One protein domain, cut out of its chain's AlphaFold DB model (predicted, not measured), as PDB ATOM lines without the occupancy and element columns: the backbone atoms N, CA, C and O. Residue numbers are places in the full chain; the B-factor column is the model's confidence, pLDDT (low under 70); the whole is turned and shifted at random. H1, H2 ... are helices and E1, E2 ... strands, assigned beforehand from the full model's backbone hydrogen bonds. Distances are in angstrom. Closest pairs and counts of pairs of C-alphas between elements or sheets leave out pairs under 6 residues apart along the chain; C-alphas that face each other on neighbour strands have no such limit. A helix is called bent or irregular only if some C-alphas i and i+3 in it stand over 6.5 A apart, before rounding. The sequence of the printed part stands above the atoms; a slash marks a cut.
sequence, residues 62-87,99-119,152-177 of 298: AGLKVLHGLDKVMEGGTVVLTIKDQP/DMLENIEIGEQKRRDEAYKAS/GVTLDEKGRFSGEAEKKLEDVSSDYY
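Overview. This is residues 62 to 87, 99 to 119 and 152 to 177 of the 298 residues of the protein "U4/U6.U5 tri-snRNP-associated protein 1" of Vigna unguiculata (UniProt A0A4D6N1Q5). A narrow patch of two short parallel strands, E1 and E2, is widened to a row of four by unnamed stretches, residues 153 to 154 beside E1 and residues 82 to 83 beside E2. From the end of E2 helix H1 heads away, its residues 111 to 119 sticking out as an arm, while helix H2 lies apart from both strands and from H1. The printed part has 73 residues, with two named strands and two named helices in the order E1, E2, H1, H2; it is mostly helix by its named elements, though under half of the residues are in them. The whole is only just loose, close to compact, with a radius of gyration of the C-alphas of 13.6 A, and its outline, 37 by 36 by 20 A, is only just flat.

Arrangement. Start at the sheet, where E1, residues 65 to 67, and E2, residues 100 to 102, are parallel neighbours with 30 degrees between their directions. Look at C-alphas 66 and 101, which face each other at 4.6 A. Across the pair, N 67 and O 101 are 2.7 A apart and N 101 and O 65 are 2.8 A apart, both within hydrogen-bond range. Residues 65 to 66 of E1 also pair antiparallel with residues 153 to 154, and residues 101 to 102 of E2 with residues 82 to 83. From E2 a tight link of one residue leads to H1, residues 104 to 119. E1 and H1 are only just apart, at 8.3 A where they come closest. H2, residues 163 to 175, is apart from E1, from E2 and from H1. In H1 and H2 every O i to N i+4 pair is within hydrogen-bond range.

Along the chain. Find C-alpha 65 at (130.834, 96.374, 110.704), where E1 begins; it measures 6.4 A from first to last C-alpha, and E2 measures 6.6 A. Find C-alpha 104 at (137.385, 87.953, 100.533); from there H1 runs 22.2 A to C-alpha 119. H2 measures 18.6 A and ends at C-alpha 175, (110.498, 83.606, 103.468). Neither helix is bent.

Size, cuts and confidence. The two C-alphas farthest apart are those of Pro 87 and Tyr 177, at 43.2 A. Residues 88 to 98 are not printed, and C-alphas 87 and 99 are 10.5 A apart across that cut; residues 120 to 151 are not printed either, with 25.3 A between C-alphas 119 and 152. The links from E1 to E2 and from H1 to H2 run across these cuts. Residues 68 to 87 are a long stretch with no named element. Mean pLDDT of the printed part is 77.7; look for values under 70 at residue 69, residues 71 to 76 and residues 162 to 176.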
ATOM      1  N   ALA A  62     133.509  94.455 119.228       82.44
ATOM      2  CA  ALA A  62     132.411  95.374 119.470       82.44
ATOM      3  C   ALA A  62     132.451  96.566 118.507       82.44
ATOM      4  O   ALA A  62     133.468  97.239 118.361       82.44
ATOM      5  N   GLY A  63     131.322  96.845 117.859       81.88
ATOM      6  CA  GLY A  63     131.179  97.974 116.949       81.88
ATOM      7  C   GLY A  63     131.648  97.707 115.521       81.88
ATOM      8  O   GLY A  63     131.168  98.403 114.634       81.88
ATOM      9  N   LEU A  64     132.482  96.690 115.258       86.44
ATOM     10  CA  LEU A  64     132.942  96.369 113.902       86.44
ATOM     11  C   LEU A  64     131.770  96.069 112.962       86.44
ATOM     12  O   LEU A  64     130.770  95.450 113.344       86.44
ATOM     13  N   LYS A  65     131.899  96.497 111.704       88.44
ATOM     14  CA  LYS A  65     130.834  96.374 110.704       88.44
ATOM     15  C   LYS A  65     131.120  95.229 109.737       88.44
ATOM     16  O   LYS A  65     132.004  95.327 108.896       88.44
ATOM     17  N   VAL A  66     130.340  94.157 109.803       87.06
ATOM     18  CA  VAL A  66     130.428  93.007 108.893       87.06
ATOM     19  C   VAL A  66     129.701  93.305 107.582       87.06
ATOM     20  O   VAL A  66     128.488  93.519 107.546       87.06
ATOM     21  N   LEU A  67     130.441  93.281 106.482       84.44
ATOM     22  CA  LEU A  67     129.957  93.439 105.118       84.44
ATOM     23  C   LEU A  67     129.685  92.083 104.456       84.44
ATOM     24  O   LEU A  67     130.411  91.109 104.645       84.44
ATOM     25  N   HIS A  68     128.620  92.051 103.649       74.62
ATOM     26  CA  HIS A  68     128.259  90.978 102.705       74.62
ATOM     27  C   HIS A  68     128.149  89.548 103.276       74.62
ATOM     28  O   HIS A  68     128.030  88.598 102.509       74.62
ATOM     29  N   GLY A  69     128.144  89.368 104.598       66.94
ATOM     30  CA  GLY A  69     128.161  88.045 105.230       66.94
ATOM     31  C   GLY A  69     126.792  87.418 105.495       66.94
ATOM     32  O   GLY A  69     126.681  86.202 105.477       66.94
ATOM     33  N   LEU A  70     125.737  88.205 105.723       70.06
ATOM     34  CA  LEU A  70     124.505  87.656 106.308       70.06
ATOM     35  C   LEU A  70     123.687  86.762 105.367       70.06
ATOM     36  O   LEU A  70     123.262  85.686 105.760       70.06
ATOM     37  N   ASP A  71     123.496  87.187 104.121       69.50
ATOM     38  CA  ASP A  71     122.604  86.511 103.162       69.50
ATOM     39  C   ASP A  71     123.207  85.221 102.575       69.50
ATOM     40  O   ASP A  71     122.512  84.336 102.084       69.50
ATOM     41  N   LYS A  72     124.539  85.099 102.611       69.06
ATOM     42  CA  LYS A  72     125.264  84.006 101.949       69.06
ATOM     43  C   LYS A  72     125.810  82.955 102.917       69.06
ATOM     44  O   LYS A  72     126.291  81.913 102.469       69.06
ATOM     45  N   VAL A  73     125.756  83.205 104.224       68.75
ATOM     46  CA  VAL A  73     126.155  82.223 105.236       68.75
ATOM     47  C   VAL A  73     124.987  81.268 105.463       68.75
ATOM     48  O   VAL A  73     123.944  81.644 105.982       68.75
ATOM     49  N   MET A  74     125.169  80.013 105.054       64.25
ATOM     50  CA  MET A  74     124.230  78.939 105.376       64.25
ATOM     51  C   MET A  74     124.240  78.685 106.890       64.25
ATOM     52  O   MET A  74     125.309  78.688 107.505       64.25
ATOM     53  N   GLU A  75     123.070  78.423 107.479       69.62
ATOM     54  CA  GLU A  75     122.928  78.100 108.902       69.62
ATOM     55  C   GLU A  75     123.879  76.949 109.296       69.62
ATOM     56  O   GLU A  75     123.834  75.857 108.724       69.62
ATOM     57  N   GLY A  76     124.793  77.217 110.236       67.94
ATOM     58  CA  GLY A  76     125.796  76.256 110.715       67.94
ATOM     59  C   GLY A  76     127.142  76.241 109.973       67.94
ATOM     60  O   GLY A  76     128.014  75.451 110.335       67.94
ATOM     61  N   GLY A  77     127.350  77.094 108.965       71.50
ATOM     62  CA  GLY A  77     128.648  77.259 108.302       71.50
ATOM     63  C   GLY A  77     129.560  78.257 109.024       71.50
ATOM     64  O   GLY A  77     129.154  79.386 109.291       71.50
ATOM     65  N   THR A  78     130.811  77.879 109.302       78.44
ATOM     66  CA  THR A  78     131.838  78.821 109.771       78.44
ATOM     67  C   THR A  78     132.464  79.546 108.582       78.44
ATOM     68  O   THR A  78     132.880  78.926 107.603       78.44
ATOM     69  N   VAL A  79     132.527  80.877 108.650       81.38
ATOM     70  CA  VAL A  79     133.107  81.720 107.598       81.38
ATOM     71  C   VAL A  79     134.175  82.617 108.203       81.38
ATOM     72  O   VAL A  79     133.947  83.269 109.217       81.38
ATOM     73  N   VAL A  80     135.348  82.639 107.570       86.56
ATOM     74  CA  VAL A  80     136.457  83.508 107.968       86.56
ATOM     75  C   VAL A  80     136.226  84.901 107.386       86.56
ATOM     76  O   VAL A  80     135.981  85.046 106.187       86.56
ATOM     77  N   LEU A  81     136.304  85.916 108.243       86.75
ATOM     78  CA  LEU A  81     136.210  87.326 107.875       86.75
ATOM     79  C   LEU A  81     137.583  87.984 108.019       86.75
ATOM     80  O   LEU A  81     138.350  87.648 108.921       86.75
ATOM     81  N   THR A  82     137.881  88.931 107.140       88.62
ATOM     82  CA  THR A  82     139.118  89.719 107.146       88.62
ATOM     83  C   THR A  82     138.790  91.205 107.183       88.62
ATOM     84  O   THR A  82     137.751  91.612 106.675       88.62
ATOM     85  N   ILE A  83     139.660  92.023 107.768       90.44
ATOM     86  CA  ILE A  83     139.488  93.483 107.775       90.44
ATOM     87  C   ILE A  83     139.581  94.010 106.336       90.44
ATOM     88  O   ILE A  83     140.454  93.594 105.575       90.44
ATOM     89  N   LYS A  84     138.667  94.904 105.960       89.50
ATOM     90  CA  LYS A  84     138.648  95.580 104.662       89.50
ATOM     91  C   LYS A  84     139.674  96.712 104.649       89.50
ATOM     92  O   LYS A  84     139.751  97.492 105.591       89.50
ATOM     93  N   ASP A  85     140.415  96.846 103.553       90.88
ATOM     94  CA  ASP A  85     141.411  97.911 103.397       90.88
ATOM     95  C   ASP A  85     140.744  99.303 103.415       90.88
ATOM     96  O   ASP A  85     140.077  99.698 102.453       90.88
ATOM     97  N   GLN A  86     140.956 100.067 104.492       87.31
ATOM     98  CA  GLN A  86     140.559 101.474 104.615       87.31
ATOM     99  C   GLN A  86     141.793 102.387 104.690       87.31
ATOM    100  O   GLN A  86     142.812 102.025 105.288       87.31
ATOM    101  N   PRO A  87     141.751 103.581 104.070       89.56
ATOM    102  CA  PRO A  87     142.816 104.557 104.229       89.56
ATOM    103  C   PRO A  87     142.807 105.111 105.661       89.56
ATOM    104  O   PRO A  87     141.759 105.458 106.195       89.56
ATOM    105  N   ASP A  99     135.987 100.326 111.501       87.25
ATOM    106  CA  ASP A  99     136.594  99.244 110.731       87.25
ATOM    107  C   ASP A  99     135.537  98.256 110.207       87.25
ATOM    108  O   ASP A  99     134.627  97.794 110.916       87.25
ATOM    109  N   MET A 100     135.672  97.912 108.929       88.44
ATOM    110  CA  MET A 100     134.774  96.994 108.234       88.44
ATOM    111  C   MET A 100     135.402  95.603 108.083       88.44
ATOM    112  O   MET A 100     136.572  95.466 107.740       88.44
ATOM    113  N   LEU A 101     134.604  94.554 108.282       87.69
ATOM    114  CA  LEU A 101     134.981  93.154 108.077       87.69
ATOM    115  C   LEU A 101     134.330  92.619 106.800       87.69
ATOM    116  O   LEU A 101     133.130  92.768 106.601       87.69
ATOM    117  N   GLU A 102     135.097  91.951 105.953       87.06
ATOM    118  CA  GLU A 102     134.671  91.408 104.666       87.06
ATOM    119  C   GLU A 102     135.173  89.968 104.520       87.06
ATOM    120  O   GLU A 102     136.306  89.645 104.876       87.06
ATOM    121  N   ASN A 103     134.344  89.079 103.965       88.31
ATOM    122  CA  ASN A 103     134.853  87.811 103.449       88.31
ATOM    123  C   ASN A 103     135.388  88.032 102.028       88.31
ATOM    124  O   ASN A 103     134.611  88.367 101.131       88.31
ATOM    125  N   ILE A 104     136.677  87.762 101.810       85.62
ATOM    126  CA  ILE A 104     137.385  87.953 100.533       85.62
ATOM    127  C   ILE A 104     136.637  87.318  99.354       85.62
ATOM    128  O   ILE A 104     136.469  87.948  98.310       85.62
ATOM    129  N   GLU A 105     136.155  86.080  99.496       85.62
ATOM    130  CA  GLU A 105     135.489  85.392  98.383       85.62
ATOM    131  C   GLU A 105     134.162  86.066  98.012       85.62
ATOM    132  O   GLU A 105     133.827  86.213  96.830       85.62
ATOM    133  N   ILE A 106     133.398  86.483  99.023       82.38
ATOM    134  CA  ILE A 106     132.094  87.121  98.826       82.38
ATOM    135  C   ILE A 106     132.282  88.530  98.254       82.38
ATOM    136  O   ILE A 106     131.600  88.891  97.292       82.38
ATOM    137  N   GLY A 107     133.256  89.265  98.780       83.31
ATOM    138  CA  GLY A 107     133.699  90.564  98.300       83.31
ATOM    139  C   GLY A 107     134.102  90.578  96.834       83.31
ATOM    140  O   GLY A 107     133.558  91.320  96.007       83.31
ATOM    141  N   GLU A 108     135.008  89.674  96.458       86.25
ATOM    142  CA  GLU A 108     135.423  89.528  95.067       86.25
ATOM    143  C   GLU A 108     134.260  89.136  94.158       86.25
ATOM    144  O   GLU A 108     134.156  89.636  93.034       86.25
ATOM    145  N   GLN A 109     133.380  88.244  94.616       85.75
ATOM    146  CA  GLN A 109     132.216  87.840  93.839       85.75
ATOM    147  C   GLN A 109     131.287  89.027  93.579       85.75
ATOM    148  O   GLN A 109     130.889  89.239  92.432       85.75
ATOM    149  N   LYS A 110     131.023  89.853  94.596       86.25
ATOM    150  CA  LYS A 110     130.239  91.080  94.447       86.25
ATOM    151  C   LYS A 110     130.880  92.031  93.438       86.25
ATOM    152  O   LYS A 110     130.210  92.473  92.507       86.25
ATOM    153  N   ARG A 111     132.193  92.261  93.536       87.06
ATOM    154  CA  ARG A 111     132.941  93.097  92.583       87.06
ATOM    155  C   ARG A 111     132.853  92.568  91.151       87.06
ATOM    156  O   ARG A 111     132.732  93.353  90.206       87.06
ATOM    157  N   ARG A 112     132.909  91.245  90.959       88.00
ATOM    158  CA  ARG A 112     132.697  90.624  89.639       88.00
ATOM    159  C   ARG A 112     131.281  90.884  89.145       88.00
ATOM    160  O   ARG A 112     131.120  91.314  88.007       88.00
ATOM    161  N   ASP A 113     130.275  90.657  89.979       86.88
ATOM    162  CA  ASP A 113     128.867  90.812  89.610       86.88
ATOM    163  C   ASP A 113     128.511  92.270  89.289       86.88
ATOM    164  O   ASP A 113     127.806  92.535  88.314       86.88
ATOM    165  N   GLU A 114     129.057  93.228  90.032       86.75
ATOM    166  CA  GLU A 114     128.957  94.661  89.743       86.75
ATOM    167  C   GLU A 114     129.650  95.029  88.435       86.75
ATOM    168  O   GLU A 114     129.055  95.715  87.605       86.75
ATOM    169  N   ALA A 115     130.864  94.529  88.189       86.31
ATOM    170  CA  ALA A 115     131.552  94.739  86.918       86.31
ATOM    171  C   ALA A 115     130.759  94.141  85.743       86.31
ATOM    172  O   ALA A 115     130.643  94.771  84.686       86.31
ATOM    173  N   TYR A 116     130.155  92.963  85.925       85.69
ATOM    174  CA  TYR A 116     129.268  92.353  84.939       85.69
ATOM    175  C   TYR A 116     128.016  93.201  84.706       85.69
ATOM    176  O   TYR A 116     127.715  93.505  83.550       85.69
ATOM    177  N   LYS A 117     127.322  93.650  85.758       82.56
ATOM    178  CA  LYS A 117     126.164  94.556  85.655       82.56
ATOM    179  C   LYS A 117     126.538  95.865  84.957       82.56
ATOM    180  O   LYS A 117     125.905  96.230  83.970       82.56
ATOM    181  N   ALA A 118     127.622  96.512  85.374       80.50
ATOM    182  CA  ALA A 118     128.124  97.739  84.766       80.50
ATOM    183  C   ALA A 118     128.521  97.538  83.296       80.50
ATOM    184  O   ALA A 118     128.324  98.431  82.478       80.50
ATOM    185  N   SER A 119     129.054  96.369  82.924       76.38
ATOM    186  CA  SER A 119     129.346  96.038  81.524       76.38
ATOM    187  C   SER A 119     128.078  95.810  80.699       76.38
ATOM    188  O   SER A 119     128.009  96.248  79.552       76.38
ATOM    189  N   GLY A 152     126.563  97.280 105.847       74.62
ATOM    190  CA  GLY A 152     126.998  96.168 106.684       74.62
ATOM    191  C   GLY A 152     126.303  96.175 108.036       74.62
ATOM    192  O   GLY A 152     125.744  97.187 108.459       74.62
ATOM    193  N   VAL A 153     126.390  95.043 108.718       82.50
ATOM    194  CA  VAL A 153     125.783  94.813 110.024       82.50
ATOM    195  C   VAL A 153     126.807  95.008 111.126       82.50
ATOM    196  O   VAL A 153     127.920  94.507 111.038       82.50
ATOM    197  N   THR A 154     126.422  95.733 112.169       83.50
ATOM    198  CA  THR A 154     127.279  96.014 113.321       83.50
ATOM    199  C   THR A 154     127.247  94.875 114.337       83.50
ATOM    200  O   THR A 154     126.184  94.302 114.617       83.50
ATOM    201  N   LEU A 155     128.422  94.563 114.886       83.50
ATOM    202  CA  LEU A 155     128.601  93.604 115.972       83.50
ATOM    203  C   LEU A 155     128.418  94.271 117.343       83.50
ATOM    204  O   LEU A 155     128.797  95.428 117.545       83.50
ATOM    205  N   ASP A 156     127.832  93.539 118.285       82.88
ATOM    206  CA  ASP A 156     127.658  93.938 119.679       82.88
ATOM    207  C   ASP A 156     128.929  93.697 120.519       82.88
ATOM    208  O   ASP A 156     129.918  93.140 120.043       82.88
ATOM    209  N   GLU A 157     128.900  94.100 121.794       79.50
ATOM    210  CA  GLU A 157     130.006  93.941 122.762       79.50
ATOM    211  C   GLU A 157     130.490  92.490 122.945       79.50
ATOM    212  O   GLU A 157     131.548  92.255 123.519       79.50
ATOM    213  N   LYS A 158     129.722  91.503 122.474       75.94
ATOM    214  CA  LYS A 158     130.035  90.073 122.562       75.94
ATOM    215  C   LYS A 158     130.373  89.466 121.199       75.94
ATOM    216  O   LYS A 158     130.426  88.240 121.088       75.94
ATOM    217  N   GLY A 159     130.557  90.292 120.166       71.56
ATOM    218  CA  GLY A 159     130.830  89.849 118.799       71.56
ATOM    219  C   GLY A 159     129.642  89.156 118.123       71.56
ATOM    220  O   GLY A 159     129.834  88.423 117.154       71.56
ATOM    221  N   ARG A 160     128.418  89.342 118.628       77.12
ATOM    222  CA  ARG A 160     127.169  88.869 118.012       77.12
ATOM    223  C   ARG A 160     126.570  89.960 117.139       77.12
ATOM    224  O   ARG A 160     126.891  91.135 117.276       77.12
ATOM    225  N   PHE A 161     125.686  89.582 116.226       71.38
ATOM    226  CA  PHE A 161     124.962  90.567 115.432       71.38
ATOM    227  C   PHE A 161     124.009  91.361 116.329       71.38
ATOM    228  O   PHE A 161     123.362  90.800 117.211       71.38
ATOM    229  N   SER A 162     123.911  92.672 116.109       68.25
ATOM    230  CA  SER A 162     122.883  93.477 116.773       68.25
ATOM    231  C   SER A 162     121.488  92.885 116.507       68.25
ATOM    232  O   SER A 162     121.194  92.442 115.397       68.25
ATOM    233  N   GLY A 163     120.612  92.872 117.520       64.19
ATOM    234  CA  GLY A 163     119.320  92.164 117.456       64.19
ATOM    235  C   GLY A 163     118.383  92.600 116.316       64.19
ATOM    236  O   GLY A 163     117.477  91.865 115.935       64.19
ATOM    237  N   GLU A 164     118.610  93.772 115.715       62.22
ATOM    238  CA  GLU A 164     117.905  94.193 114.497       62.22
ATOM    239  C   GLU A 164     118.311  93.361 113.267       62.22
ATOM    240  O   GLU A 164     117.467  93.017 112.439       62.22
ATOM    241  N   ALA A 165     119.586  92.996 113.152       62.84
ATOM    242  CA  ALA A 165     120.078  92.139 112.084       62.84
ATOM    243  C   ALA A 165     119.725  90.664 112.298       62.84
ATOM    244  O   ALA A 165     119.451  89.970 111.322       62.84
ATOM    245  N   GLU A 166     119.654  90.205 113.551       62.50
ATOM    246  CA  GLU A 166     119.103  88.881 113.870       62.50
ATOM    247  C   GLU A 166     117.641  88.776 113.418       62.50
ATOM    248  O   GLU A 166     117.264  87.796 112.782       62.50
ATOM    249  N   LYS A 167     116.839  89.829 113.627       66.00
ATOM    250  CA  LYS A 167     115.458  89.874 113.130       66.00
ATOM    251  C   LYS A 167     115.377  89.858 111.598       66.00
ATOM    252  O   LYS A 167     114.542  89.152 111.049       66.00
ATOM    253  N   LYS A 168     116.254  90.587 110.893       64.00
ATOM    254  CA  LYS A 168     116.323  90.528 109.417       64.00
ATOM    255  C   LYS A 168     116.703  89.126 108.918       64.00
ATOM    256  O   LYS A 168     116.176  88.687 107.902       64.00
ATOM    257  N   LEU A 169     117.599  88.424 109.614       61.62
ATOM    258  CA  LEU A 169     117.942  87.030 109.311       61.62
ATOM    259  C   LEU A 169     116.769  86.071 109.567       61.62
ATOM    260  O   LEU A 169     116.559  85.150 108.780       61.62
ATOM    261  N   GLU A 170     116.001  86.292 110.635       63.31
ATOM    262  CA  GLU A 170     114.792  85.521 110.950       63.31
ATOM    263  C   GLU A 170     113.669  85.763 109.926       63.31
ATOM    264  O   GLU A 170     113.021  84.820 109.476       63.31
ATOM    265  N   ASP A 171     113.495  87.003 109.467       62.25
ATOM    266  CA  ASP A 171     112.543  87.331 108.403       62.25
ATOM    267  C   ASP A 171     112.945  86.645 107.078       62.25
ATOM    268  O   ASP A 171     112.111  86.004 106.435       62.25
ATOM    269  N   VAL A 172     114.233  86.679 106.701       61.34
ATOM    270  CA  VAL A 172     114.741  85.991 105.495       61.34
ATOM    271  C   VAL A 172     114.582  84.474 105.598       61.34
ATOM    272  O   VAL A 172     114.240  83.838 104.604       61.34
ATOM    273  N   SER A 173     114.793  83.870 106.771       59.69
ATOM    274  CA  SER A 173     114.590  82.426 106.943       59.69
ATOM    275  C   SER A 173     113.110  82.032 106.894       59.69
ATOM    276  O   SER A 173     112.793  80.956 106.387       59.69
ATOM    277  N   SER A 174     112.201  82.916 107.319       62.28
ATOM    278  CA  SER A 174     110.751  82.706 107.224       62.28
ATOM    279  C   SER A 174     110.197  82.780 105.790       62.28
ATOM    280  O   SER A 174     109.179  82.153 105.493       62.28
ATOM    281  N   ASP A 175     110.884  83.485 104.883       64.50
ATOM    282  CA  ASP A 175     110.498  83.606 103.468       64.50
ATOM    283  C   ASP A 175     110.807  82.339 102.644       64.50
ATOM    284  O   ASP A 175     110.235  82.121 101.566       64.50
ATOM    285  N   TYR A 176     111.682  81.464 103.145       67.94
ATOM    286  CA  TYR A 176     111.934  80.163 102.536       67.94
ATOM    287  C   TYR A 176     110.985  79.119 103.118       67.94
ATOM    288  O   TYR A 176     111.057  78.769 104.291       67.94
ATOM    289  N   TYR A 177     110.124  78.564 102.258       71.38
ATOM    290  CA  TYR A 177     109.270  77.432 102.616       71.38
ATOM    291  C   TYR A 177     110.094  76.336 103.292       71.38
ATOM    292  O   TYR A 177     111.023  75.774 102.696       71.38
TER     293      TYR A 177